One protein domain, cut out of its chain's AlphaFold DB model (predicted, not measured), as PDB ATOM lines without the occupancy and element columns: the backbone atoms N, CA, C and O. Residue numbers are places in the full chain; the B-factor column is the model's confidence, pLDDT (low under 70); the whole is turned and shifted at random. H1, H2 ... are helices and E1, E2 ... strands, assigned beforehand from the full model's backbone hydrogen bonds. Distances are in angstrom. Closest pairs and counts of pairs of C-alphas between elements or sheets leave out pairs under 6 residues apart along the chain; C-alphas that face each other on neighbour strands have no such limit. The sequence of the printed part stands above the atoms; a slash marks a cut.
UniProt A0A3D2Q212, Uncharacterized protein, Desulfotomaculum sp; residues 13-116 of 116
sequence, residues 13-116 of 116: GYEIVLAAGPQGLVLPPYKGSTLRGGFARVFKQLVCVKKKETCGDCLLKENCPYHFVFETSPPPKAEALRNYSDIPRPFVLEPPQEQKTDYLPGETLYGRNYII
ATOM      1  N   GLY A  13      34.742 -34.860  54.710       78.25
ATOM      2  CA  GLY A  13      35.180 -36.165  54.222       78.25
ATOM      3  C   GLY A  13      34.649 -36.454  52.822       78.25
ATOM      4  O   GLY A  13      33.467 -36.261  52.551       78.25
ATOM      5  N   TYR A  14      35.517 -36.974  51.965       81.38
ATOM      6  CA  TYR A  14      35.205 -37.441  50.623       81.38
ATOM      7  C   TYR A  14      35.651 -38.893  50.473       81.38
ATOM      8  O   TYR A  14      36.744 -39.280  50.896       81.38
ATOM      9  N   GLU A  15      34.812 -39.701  49.835       82.81
ATOM     10  CA  GLU A  15      35.194 -41.035  49.388       82.81
ATOM     11  C   GLU A  15      35.660 -40.963  47.935       82.81
ATOM     12  O   GLU A  15      35.013 -40.338  47.095       82.81
ATOM     13  N   ILE A  16      36.810 -41.571  47.650       83.06
ATOM     14  CA  ILE A  16      37.401 -41.594  46.318       83.06
ATOM     15  C   ILE A  16      37.578 -43.043  45.894       83.06
ATOM     16  O   ILE A  16      38.296 -43.821  46.524       83.06
ATOM     17  N   VAL A  17      36.956 -43.375  44.770       88.06
ATOM     18  CA  VAL A  17      37.122 -44.660  44.100       88.06
ATOM     19  C   VAL A  17      37.915 -44.423  42.825       88.06
ATOM     20  O   VAL A  17      37.523 -43.619  41.980       88.06
ATOM     21  N   LEU A  18      39.049 -45.104  42.700       88.69
ATOM     22  CA  LEU A  18      39.880 -45.070  41.501       88.69
ATOM     23  C   LEU A  18      39.745 -46.403  40.778       88.69
ATOM     24  O   LEU A  18      39.755 -47.444  41.428       88.69
ATOM     25  N   ALA A  19      39.654 -46.373  39.452       92.38
ATOM     26  CA  ALA A  19      39.671 -47.566  38.613       92.38
ATOM     27  C   ALA A  19      41.003 -47.662  37.864       92.38
ATOM     28  O   ALA A  19      41.507 -46.663  37.341       92.38
ATOM     29  N   ALA A  20      41.569 -48.865  37.803       94.50
ATOM     30  CA  ALA A  20      42.744 -49.151  37.001       94.50
ATOM     31  C   ALA A  20      42.430 -48.945  35.511       94.50
ATOM     32  O   ALA A  20      41.376 -49.349  35.013       94.50
ATOM     33  N   GLY A  21      43.359 -48.306  34.800       94.06
ATOM     34  CA  GLY A  21      43.211 -48.028  33.375       94.06
ATOM     35  C   GLY A  21      43.249 -49.296  32.507       94.06
ATOM     36  O   GLY A  21      43.434 -50.400  33.016       94.06
ATOM     37  N   PRO A  22      43.154 -49.155  31.173       96.06
ATOM     38  CA  PRO A  22      43.104 -50.291  30.244       96.06
ATOM     39  C   PRO A  22      44.313 -51.236  30.302       96.06
ATOM     40  O   PRO A  22      44.228 -52.369  29.845       96.06
ATOM     41  N   GLN A  23      45.441 -50.769  30.838       96.38
ATOM     42  CA  GLN A  23      46.690 -51.528  30.972       96.38
ATOM     43  C   GLN A  23      46.863 -52.136  32.375       96.38
ATOM     44  O   GLN A  23      47.904 -52.716  32.666       96.38
ATOM     45  N   GLY A  24      45.862 -51.998  33.249       95.25
ATOM     46  CA  GLY A  24      45.990 -52.315  34.665       95.25
ATOM     47  C   GLY A  24      46.781 -51.246  35.419       95.25
ATOM     48  O   GLY A  24      47.007 -50.137  34.924       95.25
ATOM     49  N   LEU A  25      47.159 -51.565  36.652       93.56
ATOM     50  CA  LEU A  25      47.928 -50.682  37.520       93.56
ATOM     51  C   LEU A  25      48.784 -51.510  38.482       93.56
ATOM     52  O   LEU A  25      48.279 -52.424  39.125       93.56
ATOM     53  N   VAL A  26      50.060 -51.149  38.620       94.50
ATOM     54  CA  VAL A  26      50.955 -51.716  39.636       94.50
ATOM     55  C   VAL A  26      51.235 -50.647  40.685       94.50
ATOM     56  O   VAL A  26      51.702 -49.554  40.361       94.50
ATOM     57  N   LEU A  27      50.933 -50.952  41.943       92.44
ATOM     58  CA  LEU A  27      51.150 -50.088  43.097       92.44
ATOM     59  C   LEU A  27      52.042 -50.783  44.128       92.44
ATOM     60  O   LEU A  27      52.008 -52.006  44.250       92.44
ATOM     61  N   PRO A  28      52.807 -50.024  44.930       92.19
ATOM     62  CA  PRO A  28      53.462 -50.590  46.101       92.19
ATOM     63  C   PRO A  28      52.424 -51.109  47.118       92.19
ATOM     64  O   PRO A  28      51.291 -50.607  47.156       92.19
ATOM     65  N   PRO A  29      52.813 -52.038  48.016       90.50
ATOM     66  CA  PRO A  29      51.933 -52.513  49.085       90.50
ATOM     67  C   PRO A  29      51.359 -51.355  49.910       90.50
ATOM     68  O   PRO A  29      50.162 -51.314  50.183       90.50
ATOM     69  N   TYR A  30      52.192 -50.353  50.213       89.75
ATOM     70  CA  TYR A  30      51.772 -49.112  50.857       89.75
ATOM     71  C   TYR A  30      51.450 -48.014  49.833       89.75
ATOM     72  O   TYR A  30      52.339 -47.360  49.286       89.75
ATOM     73  N   LYS A  31      50.158 -47.768  49.610       88.50
ATOM     74  CA  LYS A  31      49.657 -46.884  48.539       88.50
ATOM     75  C   LYS A  31      49.709 -45.398  48.879       88.50
ATOM     76  O   LYS A  31      49.612 -44.566  47.981       88.50
ATOM     77  N   GLY A  32      49.884 -45.052  50.157       87.06
ATOM     78  CA  GLY A  32      49.835 -43.667  50.635       87.06
ATOM     79  C   GLY A  32      50.839 -42.748  49.938       87.06
ATOM     80  O   GLY A  32      50.476 -41.645  49.534       87.06
ATOM     81  N   SER A  33      52.072 -43.216  49.716       84.75
ATOM     82  CA  SER A  33      53.107 -42.443  49.013       84.75
ATOM     83  C   SER A  33      52.728 -42.155  47.558       84.75
ATOM     84  O   SER A  33      52.854 -41.020  47.095       84.75
ATOM     85  N   THR A  34      52.203 -43.160  46.852       89.81
ATOM     86  CA  THR A  34      51.812 -43.042  45.441       89.81
ATOM     87  C   THR A  34      50.586 -42.150  45.281       89.81
ATOM     88  O   THR A  34      50.591 -41.243  44.452       89.81
ATOM     89  N   LEU A  35      49.559 -42.343  46.115       88.56
ATOM     90  CA  LEU A  35      48.338 -41.537  46.077       88.56
ATOM     91  C   LEU A  35      48.609 -40.076  46.453       88.56
ATOM     92  O   LEU A  35      48.144 -39.175  45.758       88.56
ATOM     93  N   ARG A  36      49.426 -39.822  47.486       87.00
ATOM     94  CA  ARG A  36      49.849 -38.462  47.853       87.00
ATOM     95  C   ARG A  36      50.618 -37.788  46.719       87.00
ATOM     96  O   ARG A  36      50.342 -36.633  46.407       87.00
ATOM     97  N   GLY A  37      51.566 -38.495  46.100       86.69
ATOM     98  CA  GLY A  37      52.343 -37.972  44.974       86.69
ATOM     99  C   GLY A  37      51.473 -37.675  43.750       86.69
ATOM    100  O   GLY A  37      51.583 -36.604  43.152       86.69
ATOM    101  N   GLY A  38      50.556 -38.586  43.415       88.94
ATOM    102  CA  GLY A  38      49.580 -38.400  42.342       88.94
ATOM    103  C   GLY A  38      48.677 -37.193  42.586       88.94
ATOM    104  O   GLY A  38      48.534 -36.351  41.698       88.94
ATOM    105  N   PHE A  39      48.143 -37.060  43.805       87.88
ATOM    106  CA  PHE A  39      47.327 -35.914  44.202       87.88
ATOM    107  C   PHE A  39      48.107 -34.600  44.088       87.88
ATOM    108  O   PHE A  39      47.634 -33.679  43.425       87.88
ATOM    109  N   ALA A  40      49.328 -34.532  44.631       86.25
ATOM    110  CA  ALA A  40      50.191 -33.355  44.515       86.25
ATOM    111  C   ALA A  40      50.421 -32.959  43.051       86.25
ATOM    112  O   ALA A  40      50.247 -31.798  42.677       86.25
ATOM    113  N   ARG A  41      50.755 -33.934  42.196       88.06
ATOM    114  CA  ARG A  41      51.028 -33.703  40.774       88.06
ATOM    115  C   ARG A  41      49.810 -33.149  40.037       88.06
ATOM    116  O   ARG A  41      49.935 -32.143  39.342       88.06
ATOM    117  N   VAL A  42      48.650 -33.789  40.189       89.12
ATOM    118  CA  VAL A  42      47.410 -33.376  39.511       89.12
ATOM    119  C   VAL A  42      46.936 -32.026  40.044       89.12
ATOM    120  O   VAL A  42      46.635 -31.132  39.258       89.12
ATOM    121  N   PHE A  43      46.953 -31.825  41.363       89.38
ATOM    122  CA  PHE A  43      46.573 -30.552  41.967       89.38
ATOM    123  C   PHE A  43      47.448 -29.405  41.457       89.38
ATOM    124  O   PHE A  43      46.929 -28.375  41.028       89.38
ATOM    125  N   LYS A  44      48.773 -29.607  41.396       87.75
ATOM    126  CA  LYS A  44      49.703 -28.638  40.806       87.75
ATOM    127  C   LYS A  44      49.330 -28.293  39.369       87.75
ATOM    128  O   LYS A  44      49.318 -27.119  39.024       87.75
ATOM    129  N   GLN A  45      49.035 -29.288  38.535       87.69
ATOM    130  CA  GLN A  45      48.665 -29.067  37.134       87.69
ATOM    131  C   GLN A  45      47.386 -28.236  36.982       87.69
ATOM    132  O   GLN A  45      47.297 -27.448  36.041       87.69
ATOM    133  N   LEU A  46      46.434 -28.390  37.905       90.06
ATOM    134  CA  LEU A  46      45.166 -27.659  37.896       90.06
ATOM    135  C   LEU A  46      45.321 -26.203  38.355       90.06
ATOM    136  O   LEU A  46      44.740 -25.311  37.746       90.06
ATOM    137  N   VAL A  47      46.102 -25.951  39.412       89.25
ATOM    138  CA  VAL A  47      46.166 -24.619  40.051       89.25
ATOM    139  C   VAL A  47      47.384 -23.784  39.640       89.25
ATOM    140  O   VAL A  47      47.399 -22.568  39.827       89.25
ATOM    141  N   CYS A  48      48.445 -24.400  39.111       87.81
ATOM    142  CA  CYS A  48      49.688 -23.695  38.808       87.81
ATOM    143  C   CYS A  48      49.610 -22.956  37.468       87.81
ATOM    144  O   CYS A  48      49.726 -23.554  36.398       87.81
ATOM    145  N   VAL A  49      49.564 -21.624  37.526       85.12
ATOM    146  CA  VAL A  49      49.546 -20.755  36.333       85.12
ATOM    147  C   VAL A  49      50.802 -20.862  35.465       85.12
ATOM    148  O   VAL A  49      50.723 -20.729  34.249       85.12
ATOM    149  N   LYS A  50      51.974 -21.115  36.064       78.69
ATOM    150  CA  LYS A  50      53.242 -21.205  35.317       78.69
ATOM    151  C   LYS A  50      53.551 -22.611  34.806       78.69
ATOM    152  O   LYS A  50      54.485 -22.751  34.026       78.69
ATOM    153  N   LYS A  51      52.837 -23.639  35.291       71.75
ATOM    154  CA  LYS A  51      53.103 -25.070  35.030       71.75
ATOM    155  C   LYS A  51      54.588 -25.465  35.174       71.75
ATOM    156  O   LYS A  51      55.050 -26.395  34.524       71.75
ATOM    157  N   LYS A  52      55.343 -24.746  36.015       64.69
ATOM    158  CA  LYS A  52      56.782 -24.966  36.227       64.69
ATOM    159  C   LYS A  52      57.031 -26.229  37.047       64.69
ATOM    160  O   LYS A  52      56.257 -26.559  37.948       64.69
ATOM    161  N   GLU A  53      58.164 -26.879  36.798       62.22
ATOM    162  CA  GLU A  53      58.591 -28.062  37.551       62.22
ATOM    163  C   GLU A  53      58.952 -27.729  39.004       62.22
ATOM    164  O   GLU A  53      58.575 -28.477  39.904       62.22
ATOM    165  N   THR A  54      59.539 -26.558  39.274       68.94
ATOM    166  CA  THR A  54      59.993 -26.158  40.616       68.94
ATOM    167  C   THR A  54      59.218 -24.958  41.173       68.94
ATOM    168  O   THR A  54      58.884 -24.013  40.453       68.94
ATOM    169  N   CYS A  55      58.899 -25.009  42.472       76.12
ATOM    170  CA  CYS A  55      58.132 -23.978  43.185       76.12
ATOM    171  C   CYS A  55      58.998 -23.044  44.056       76.12
ATOM    172  O   CYS A  55      58.449 -22.098  44.616       76.12
ATOM    173  N   GLY A  56      60.314 -23.287  44.163       71.00
ATOM    174  CA  GLY A  56      61.223 -22.594  45.094       71.00
ATOM    175  C   GLY A  56      61.234 -21.069  44.947       71.00
ATOM    176  O   GLY A  56      60.927 -20.366  45.904       71.00
ATOM    177  N   ASP A  57      61.464 -20.570  43.729       74.69
ATOM    178  CA  ASP A  57      61.555 -19.128  43.432       74.69
ATOM    179  C   ASP A  57      60.246 -18.558  42.855       74.69
ATOM    180  O   ASP A  57      60.227 -17.667  41.997       74.69
ATOM    181  N   CYS A  58      59.103 -19.130  43.242       80.94
ATOM    182  CA  CYS A  58      57.818 -18.708  42.700       80.94
ATOM    183  C   CYS A  58      57.348 -17.395  43.343       80.94
ATOM    184  O   CYS A  58      56.995 -17.368  44.517       80.94
ATOM    185  N   LEU A  59      57.221 -16.326  42.548       82.94
ATOM    186  CA  LEU A  59      56.705 -15.021  43.007       82.94
ATOM    187  C   LEU A  59      55.275 -15.069  43.576       82.94
ATOM    188  O   LEU A  59      54.851 -14.141  44.252       82.94
ATOM    189  N   LEU A  60      54.521 -16.133  43.286       84.38
ATOM    190  CA  LEU A  60      53.143 -16.312  43.749       84.38
ATOM    191  C   LEU A  60      53.043 -17.179  45.010       84.38
ATOM    192  O   LEU A  60      51.932 -17.526  45.390       84.38
ATOM    193  N   LYS A  61      54.171 -17.556  45.632       79.88
ATOM    194  CA  LYS A  61      54.249 -18.492  46.767       79.88
ATOM    195  C   LYS A  61      53.191 -18.220  47.844       79.88
ATOM    196  O   LYS A  61      52.420 -19.120  48.151       79.88
ATOM    197  N   GLU A  62      53.100 -16.974  48.307       80.75
ATOM    198  CA  GLU A  62      52.185 -16.538  49.378       80.75
ATOM    199  C   GLU A  62      50.698 -16.769  49.058       80.75
ATOM    200  O   GLU A  62      49.915 -17.070  49.949       80.75
ATOM    201  N   ASN A  63      50.304 -16.668  47.783       83.44
ATOM    202  CA  ASN A  63      48.909 -16.804  47.341       83.44
ATOM    203  C   ASN A  63      48.668 -18.086  46.523       83.44
ATOM    204  O   ASN A  63      47.634 -18.226  45.871       83.44
ATOM    205  N   CYS A  64      49.631 -19.010  46.483       84.94
ATOM    206  CA  CYS A  64      49.567 -20.196  45.639       84.94
ATOM    207  C   CYS A  64      48.847 -21.339  46.375       84.94
ATOM    208  O   CYS A  64      49.390 -21.843  47.361       84.94
ATOM    209  N   PRO A  65      47.708 -21.849  45.863       86.94
ATOM    210  CA  PRO A  65      47.001 -22.956  46.508       86.94
ATOM    211  C   PRO A  65      47.868 -24.211  46.648       86.94
ATOM    212  O   PRO A  65      47.832 -24.884  47.672       86.94
ATOM    213  N   TYR A  66      48.703 -24.516  45.645       87.38
ATOM    214  CA  TYR A  66      49.643 -25.640  45.726       87.38
ATOM    215  C   TYR A  66      50.653 -25.456  46.862       87.38
ATOM    216  O   TYR A  66      50.955 -26.412  47.570       87.38
ATOM    217  N   HIS A  67      51.160 -24.232  47.046       82.56
ATOM    218  CA  HIS A  67      52.140 -23.954  48.093       82.56
ATOM    219  C   HIS A  67      51.521 -24.126  49.480       82.56
ATOM    220  O   HIS A  67      52.064 -24.856  50.304       82.56
ATOM    221  N   PHE A  68      50.320 -23.580  49.670       81.50
ATOM    222  CA  PHE A  68      49.536 -23.750  50.888       81.50
ATOM    223  C   PHE A  68      49.306 -25.230  51.248       81.50
ATOM    224  O   PHE A  68      49.538 -25.637  52.385       81.50
ATOM    225  N   VAL A  69      48.910 -26.060  50.276       82.12
ATOM    226  CA  VAL A  69      48.536 -27.465  50.527       82.12
ATOM    227  C   VAL A  69      49.736 -28.415  50.620       82.12
ATOM    228  O   VAL A  69      49.675 -29.385  51.374       82.12
ATOM    229  N   PHE A  70      50.820 -28.190  49.866       81.31
ATOM    230  CA  PHE A  70      51.901 -29.180  49.716       81.31
ATOM    231  C   PHE A  70      53.287 -28.716  50.157       81.31
ATOM    232  O   PHE A  70      54.101 -29.571  50.508       81.31
ATOM    233  N   GLU A  71      53.549 -27.414  50.191       74.12
ATOM    234  CA  GLU A  71      54.880 -26.833  50.430       74.12
ATOM    235  C   GLU A  71      54.877 -25.876  51.634       74.12
ATOM    236  O   GLU A  71      55.766 -25.031  51.756       74.12
ATOM    237  N   THR A  72      53.855 -25.972  52.494       64.19
ATOM    238  CA  THR A  72      53.583 -25.047  53.597       64.19
ATOM    239  C   THR A  72      54.824 -24.879  54.470       64.19
ATOM    240  O   THR A  72      55.171 -25.746  55.270       64.19
ATOM    241  N   SER A  73      55.502 -23.748  54.295       58.06
ATOM    242  CA  SER A  73      56.566 -23.279  55.179       58.06
ATOM    243  C   SER A  73      55.948 -22.278  56.160       58.06
ATOM    244  O   SER A  73      54.998 -21.588  55.775       58.06
ATOM    245  N   PRO A  74      56.456 -22.144  57.394       54.22
ATOM    246  CA  PRO A  74      55.985 -21.104  58.300       54.22
ATOM    247  C   PRO A  74      56.131 -19.720  57.652       54.22
ATOM    248  O   PRO A  74      57.186 -19.439  57.071       54.22
ATOM    249  N   PRO A  75      55.117 -18.838  57.733       56.31
ATOM    250  CA  PRO A  75      55.272 -17.480  57.243       56.31
ATOM    251  C   PRO A  75      56.402 -16.774  58.014       56.31
ATOM    252  O   PRO A  75      56.565 -17.026  59.214       56.31
ATOM    253  N   PRO A  76      57.148 -15.841  57.387       55.06
ATOM    254  CA  PRO A  76      58.336 -15.214  57.985       55.06
ATOM    255  C   PRO A  76      58.105 -14.526  59.345       55.06
ATOM    256  O   PRO A  76      59.062 -14.216  60.048       55.06
ATOM    257  N   LYS A  77      56.844 -14.256  59.713       53.41
ATOM    258  CA  LYS A  77      56.435 -13.565  60.946       53.41
ATOM    259  C   LYS A  77      55.590 -14.416  61.910       53.41
ATOM    260  O   LYS A  77      55.075 -13.863  62.874       53.41
ATOM    261  N   ALA A  78      55.430 -15.725  61.687       54.09
ATOM    262  CA  ALA A  78      54.585 -16.576  62.538       54.09
ATOM    263  C   ALA A  78      55.033 -16.521  64.010       54.09
ATOM    264  O   ALA A  78      56.193 -16.790  64.278       54.09
ATOM    265  N   GLU A  79      54.177 -16.175  64.975       49.06
ATOM    266  CA  GLU A  79      54.553 -16.136  66.406       49.06
ATOM    267  C   GLU A  79      54.688 -17.533  67.040       49.06
ATOM    268  O   GLU A  79      55.421 -17.702  68.011       49.06
ATOM    269  N   ALA A  80      54.074 -18.553  66.433       48.88
ATOM    270  CA  ALA A  80      54.169 -19.961  66.811       48.88
ATOM    271  C   ALA A  80      54.704 -20.815  65.641       48.88
ATOM    272  O   ALA A  80      54.619 -20.409  64.486       48.88
ATOM    273  N   LEU A  81      55.255 -22.002  65.937       50.22
ATOM    274  CA  LEU A  81      55.795 -22.969  64.957       50.22
ATOM    275  C   LEU A  81      57.025 -22.501  64.142       50.22
ATOM    276  O   LEU A  81      57.393 -23.161  63.177       50.22
ATOM    277  N   ARG A  82      57.737 -21.440  64.568       49.09
ATOM    278  CA  ARG A  82      58.977 -20.944  63.913       49.09
ATOM    279  C   ARG A  82      60.074 -22.004  63.739       49.09
ATOM    280  O   ARG A  82      60.866 -21.905  62.811       49.09
ATOM    281  N   ASN A  83      60.113 -22.999  64.627       45.56
ATOM    282  CA  ASN A  83      61.107 -24.078  64.622       45.56
ATOM    283  C   ASN A  83      60.626 -25.352  63.902       45.56
ATOM    284  O   ASN A  83      61.372 -26.324  63.837       45.56
ATOM    285  N   TYR A  84      59.391 -25.372  63.390       43.59
ATOM    286  CA  TYR A  84      58.848 -26.504  62.642       43.59
ATOM    287  C   TYR A  84      58.952 -26.204  61.148       43.59
ATOM    288  O   TYR A  84      58.336 -25.267  60.653       43.59
ATOM    289  N   SER A  85      59.738 -27.000  60.423       47.59
ATOM    290  CA  SER A  85      59.918 -26.862  58.971       47.59
ATOM    291  C   SER A  85      58.628 -27.093  58.179       47.59
ATOM    292  O   SER A  85      58.489 -26.563  57.080       47.59
ATOM    293  N   ASP A  86      57.679 -27.840  58.753       51.03
ATOM    294  CA  ASP A  86      56.410 -28.209  58.138       51.03
ATOM    295  C   ASP A  86      55.250 -27.996  59.115       51.03
ATOM    296  O   ASP A  86      55.148 -28.646  60.157       51.03
ATOM    297  N   ILE A  87      54.344 -27.090  58.753       58.53
ATOM    298  CA  ILE A  87      53.010 -27.005  59.353       58.53
ATOM    299  C   ILE A  87      52.205 -28.216  58.840       58.53
ATOM    300  O   ILE A  87      52.345 -28.565  57.659       58.53
ATOM    301  N   PRO A  88      51.373 -28.874  59.677       61.47
ATOM    302  CA  PRO A  88      50.525 -29.974  59.227       61.47
ATOM    303  C   PRO A  88      49.702 -29.550  58.007       61.47
ATOM    304  O   PRO A  88      49.046 -28.509  58.011       61.47
ATOM    305  N   ARG A  89      49.780 -30.348  56.937       69.88
ATOM    306  CA  ARG A  89      49.040 -30.076  55.701       69.88
ATOM    307  C   ARG A  89      47.530 -30.153  55.987       69.88
ATOM    308  O   ARG A  89      47.124 -31.048  56.729       69.88
ATOM    309  N   PRO A  90      46.697 -29.291  55.378       76.25
ATOM    310  CA  PRO A  90      45.253 -29.220  55.636       76.25
ATOM    311  C   PRO A  90      44.464 -30.357  54.952       76.25
ATOM    312  O   PRO A  90      43.375 -30.170  54.420       76.25
ATOM    313  N   PHE A  91      45.037 -31.560  54.880       80.44
ATOM    314  CA  PHE A  91      44.340 -32.732  54.367       80.44
ATOM    315  C   PHE A  91      44.910 -34.023  54.954       80.44
ATOM    316  O   PHE A  91      46.112 -34.147  55.202       80.44
ATOM    317  N   VAL A  92      44.037 -35.014  55.112       81.75
ATOM    318  CA  VAL A  92      44.383 -36.390  55.471       81.75
ATOM    319  C   VAL A  92      43.990 -37.289  54.308       81.75
ATOM    320  O   VAL A  92      42.835 -37.307  53.887       81.75
ATOM    321  N   LEU A  93      44.954 -38.047  53.793       82.25
ATOM    322  CA  LEU A  93      44.712 -39.098  52.810       82.25
ATOM    323  C   LEU A  93      44.763 -40.438  53.542       82.25
ATOM    324  O   LEU A  93      45.821 -40.828  54.033       82.25
ATOM    325  N   GLU A  94      43.629 -41.129  53.624       84.94
ATOM    326  CA  GLU A  94      43.528 -42.498  54.131       84.94
ATOM    327  C   GLU A  94      43.595 -43.461  52.933       84.94
ATOM    328  O   GLU A  94      42.592 -43.658  52.236       84.94
ATOM    329  N   PRO A  95      44.772 -44.045  52.635       85.25
ATOM    330  CA  PRO A  95      44.892 -44.991  51.539       85.25
ATOM    331  C   PRO A  95      44.189 -46.317  51.883       85.25
ATOM    332  O   PRO A  95      44.045 -46.652  53.069       85.25
ATOM    333  N   PRO A  96      43.829 -47.119  50.864       85.31
ATOM    334  CA  PRO A  96      43.383 -48.487  51.087       85.31
ATOM    335  C   PRO A  96      44.424 -49.267  51.905       85.31
ATOM    336  O   PRO A  96      45.623 -49.187  51.628       85.31
ATOM    337  N   GLN A  97      43.962 -50.026  52.901       83.69
ATOM    338  CA  GLN A  97      44.815 -50.812  53.811       83.69
ATOM    339  C   GLN A  97      45.218 -52.181  53.238       83.69
ATOM    340  O   GLN A  97      45.896 -52.966  53.897       83.69
ATOM    341  N   GLU A  98      44.790 -52.496  52.016       88.25
ATOM    342  CA  GLU A  98      45.168 -53.735  51.346       88.25
ATOM    343  C   GLU A  98      46.633 -53.712  50.896       88.25
ATOM    344  O   GLU A  98      47.165 -52.673  50.499       88.25
ATOM    345  N   GLN A  99      47.266 -54.884  50.862       90.12
ATOM    346  CA  GLN A  99      48.633 -55.045  50.359       90.12
ATOM    347  C   GLN A  99      48.689 -55.431  48.874       90.12
ATOM    348  O   GLN A  99      49.781 -55.586  48.338       90.12
ATOM    349  N   LYS A 100      47.534 -55.556  48.200       93.25
ATOM    350  CA  LYS A 100      47.446 -55.874  46.768       93.25
ATOM    351  C   LYS A 100      48.268 -54.875  45.949       93.25
ATOM    352  O   LYS A 100      48.143 -53.664  46.149       93.25
ATOM    353  N   THR A 101      49.112 -55.387  45.065       94.62
ATOM    354  CA  THR A 101      50.032 -54.595  44.237       94.62
ATOM    355  C   THR A 101      49.569 -54.506  42.793       94.62
ATOM    356  O   THR A 101      49.680 -53.447  42.188       94.62
ATOM    357  N   ASP A 102      49.001 -55.582  42.264       96.25
ATOM    358  CA  ASP A 102      48.638 -55.706  40.856       96.25
ATOM    359  C   ASP A 102      47.126 -55.601  40.685       96.25
ATOM    360  O   ASP A 102      46.374 -56.391  41.256       96.25
ATOM    361  N   TYR A 103      46.688 -54.624  39.898       94.62
ATOM    362  CA  TYR A 103      45.289 -54.387  39.566       94.62
ATOM    363  C   TYR A 103      45.069 -54.629  38.080       94.62
ATOM    364  O   TYR A 103      45.729 -54.022  37.232       94.62
ATOM    365  N   LEU A 104      44.118 -55.500  37.765       96.69
ATOM    366  CA  LEU A 104      43.677 -55.747  36.398       96.69
ATOM    367  C   LEU A 104      42.895 -54.539  35.857       96.69
ATOM    368  O   LEU A 104      42.367 -53.741  36.636       96.69
ATOM    369  N   PRO A 105      42.792 -54.385  34.525       97.12
ATOM    370  CA  PRO A 105      42.006 -53.314  33.925       97.12
ATOM    371  C   PRO A 105      40.580 -53.237  34.487       97.12
ATOM    372  O   PRO A 105      39.876 -54.242  34.547       97.12
ATOM    373  N   GLY A 106      40.157 -52.038  34.892       93.88
ATOM    374  CA  GLY A 106      38.832 -51.790  35.466       93.88
ATOM    375  C   GLY A 106      38.671 -52.165  36.942       93.88
ATOM    376  O   GLY A 106      37.662 -51.788  37.538       93.88
ATOM    377  N   GLU A 107      39.641 -52.842  37.566       93.69
ATOM    378  CA  GLU A 107      39.589 -53.081  39.009       93.69
ATOM    379  C   GLU A 107      39.687 -51.770  39.789       93.69
ATOM    380  O   GLU A 107      40.427 -50.852  39.425       93.69
ATOM    381  N   THR A 108      38.943 -51.693  40.888       90.31
ATOM    382  CA  THR A 108      38.857 -50.487  41.708       90.31
ATOM    383  C   THR A 108      39.688 -50.592  42.975       90.31
ATOM    384  O   THR A 108      39.729 -51.647  43.607       90.31
ATOM    385  N   LEU A 109      40.246 -49.463  43.407       86.25
ATOM    386  CA  LEU A 109      40.808 -49.277  44.740       86.25
ATOM    387  C   LEU A 109      40.108 -48.120  45.469       86.25
ATOM    388  O   LEU A 109      39.727 -47.119  44.857       86.25
ATOM    389  N   TYR A 110      39.961 -48.275  46.786       77.06
ATOM    390  CA  TYR A 110      39.176 -47.391  47.652       77.06
ATOM    391  C   TYR A 110      40.071 -46.547  48.560       77.06
ATOM    392  O   TYR A 110      40.781 -47.093  49.398       77.06
ATOM    393  N   GLY A 111      40.012 -45.221  48.447       62.41
ATOM    394  CA  GLY A 111      40.658 -44.301  49.384       62.41
ATOM    395  C   GLY A 111      39.655 -43.316  49.976       62.41
ATOM    396  O   GLY A 111      38.657 -42.976  49.344       62.41
ATOM    397  N   ARG A 112      39.915 -42.822  51.187       58.44
ATOM    398  CA  ARG A 112      39.178 -41.679  51.745       58.44
ATOM    399  C   ARG A 112      40.094 -40.469  51.793       58.44
ATOM    400  O   ARG A 112      41.244 -40.577  52.210       58.44
ATOM    401  N   ASN A 113      39.578 -39.320  51.381       55.78
ATOM    402  CA  ASN A 113      40.252 -38.038  51.527       55.78
ATOM    403  C   ASN A 113      39.450 -37.172  52.488       55.78
ATOM    404  O   ASN A 113      38.264 -36.943  52.279       55.78
ATOM    405  N   TYR A 114      40.105 -36.647  53.511       55.84
ATOM    406  CA  TYR A 114      39.527 -35.651  54.400       55.84
ATOM    407  C   TYR A 114      40.241 -34.341  54.130       55.84
ATOM    408  O   TYR A 114      41.470 -34.276  54.176       55.84
ATOM    409  N   ILE A 115      39.469 -33.315  53.807       57.91
ATOM    410  CA  ILE A 115      39.958 -31.948  53.687       57.91
ATOM    411  C   ILE A 115      39.609 -31.268  55.006       57.91
ATOM    412  O   ILE A 115      38.454 -31.341  55.447       57.91
ATOM    413  N   ILE A 116      40.626 -30.699  55.650       52.88
ATOM    414  CA  ILE A 116      40.493 -29.957  56.903       52.88
ATOM    415  C   ILE A 116      40.505 -28.463  56.582       52.88
ATOM    416  O   ILE A 116      41.393 -28.047  55.806       52.88
TER     417      ILE A 116
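Overview. This is residues 13 to 116 of the 116 residues of an uncharacterized protein of Desulfotomaculum sp (UniProt A0A3D2Q212). This domain has little regular structure: a small sheet of E1, E3 and E2, antiparallel in that order, lies towards one end, and H1 leads from its E2 edge to short H2, with loop 71 to 90 beyond. The printed part has 104 residues, 41 in named elements, mixed: E1, H1, H2, E2, E3. It is loose, radius of gyration of the C-alphas 16.5 A, spanning 50 by 29 by 22 A.

Arrangement. E1, residues 13 to 19, is antiparallel to E3, residues 108 to 115; N 14 and O 113 are 2.8 A apart, within hydrogen-bond range. H1, residues 32 to 47, only grazes the sheet, with residues 32 to 39. Its residues 40 to 47 touch H2, residues 65 to 70, closest C-alphas Lys 44 and Tyr 66, 5.8 A, in a helical hairpin at a shallow tilt of 12 degrees, opposite ways. Both helices have every O i to N i+4 pair within range. E2, residues 91 to 94, forms a hairpin with E3; N 92 and O 114 are 2.8 A apart. E1, H1 H2, E2 make a split strand-helix-strand unit, E3 between its strands, crossover right-handed.

Along the chain. E1 starts at C-alpha 13 (35.180, -36.165, 54.222). H1 and E3 each measure 22.1 A; E3 ends at C-alpha 115 (39.958, -31.948, 53.687).

Size, cuts and confidence. The printed part has no cut; its four links are long. Residues 52 to 54, 72 to 89 and 111 to 116 have pLDDT under 70.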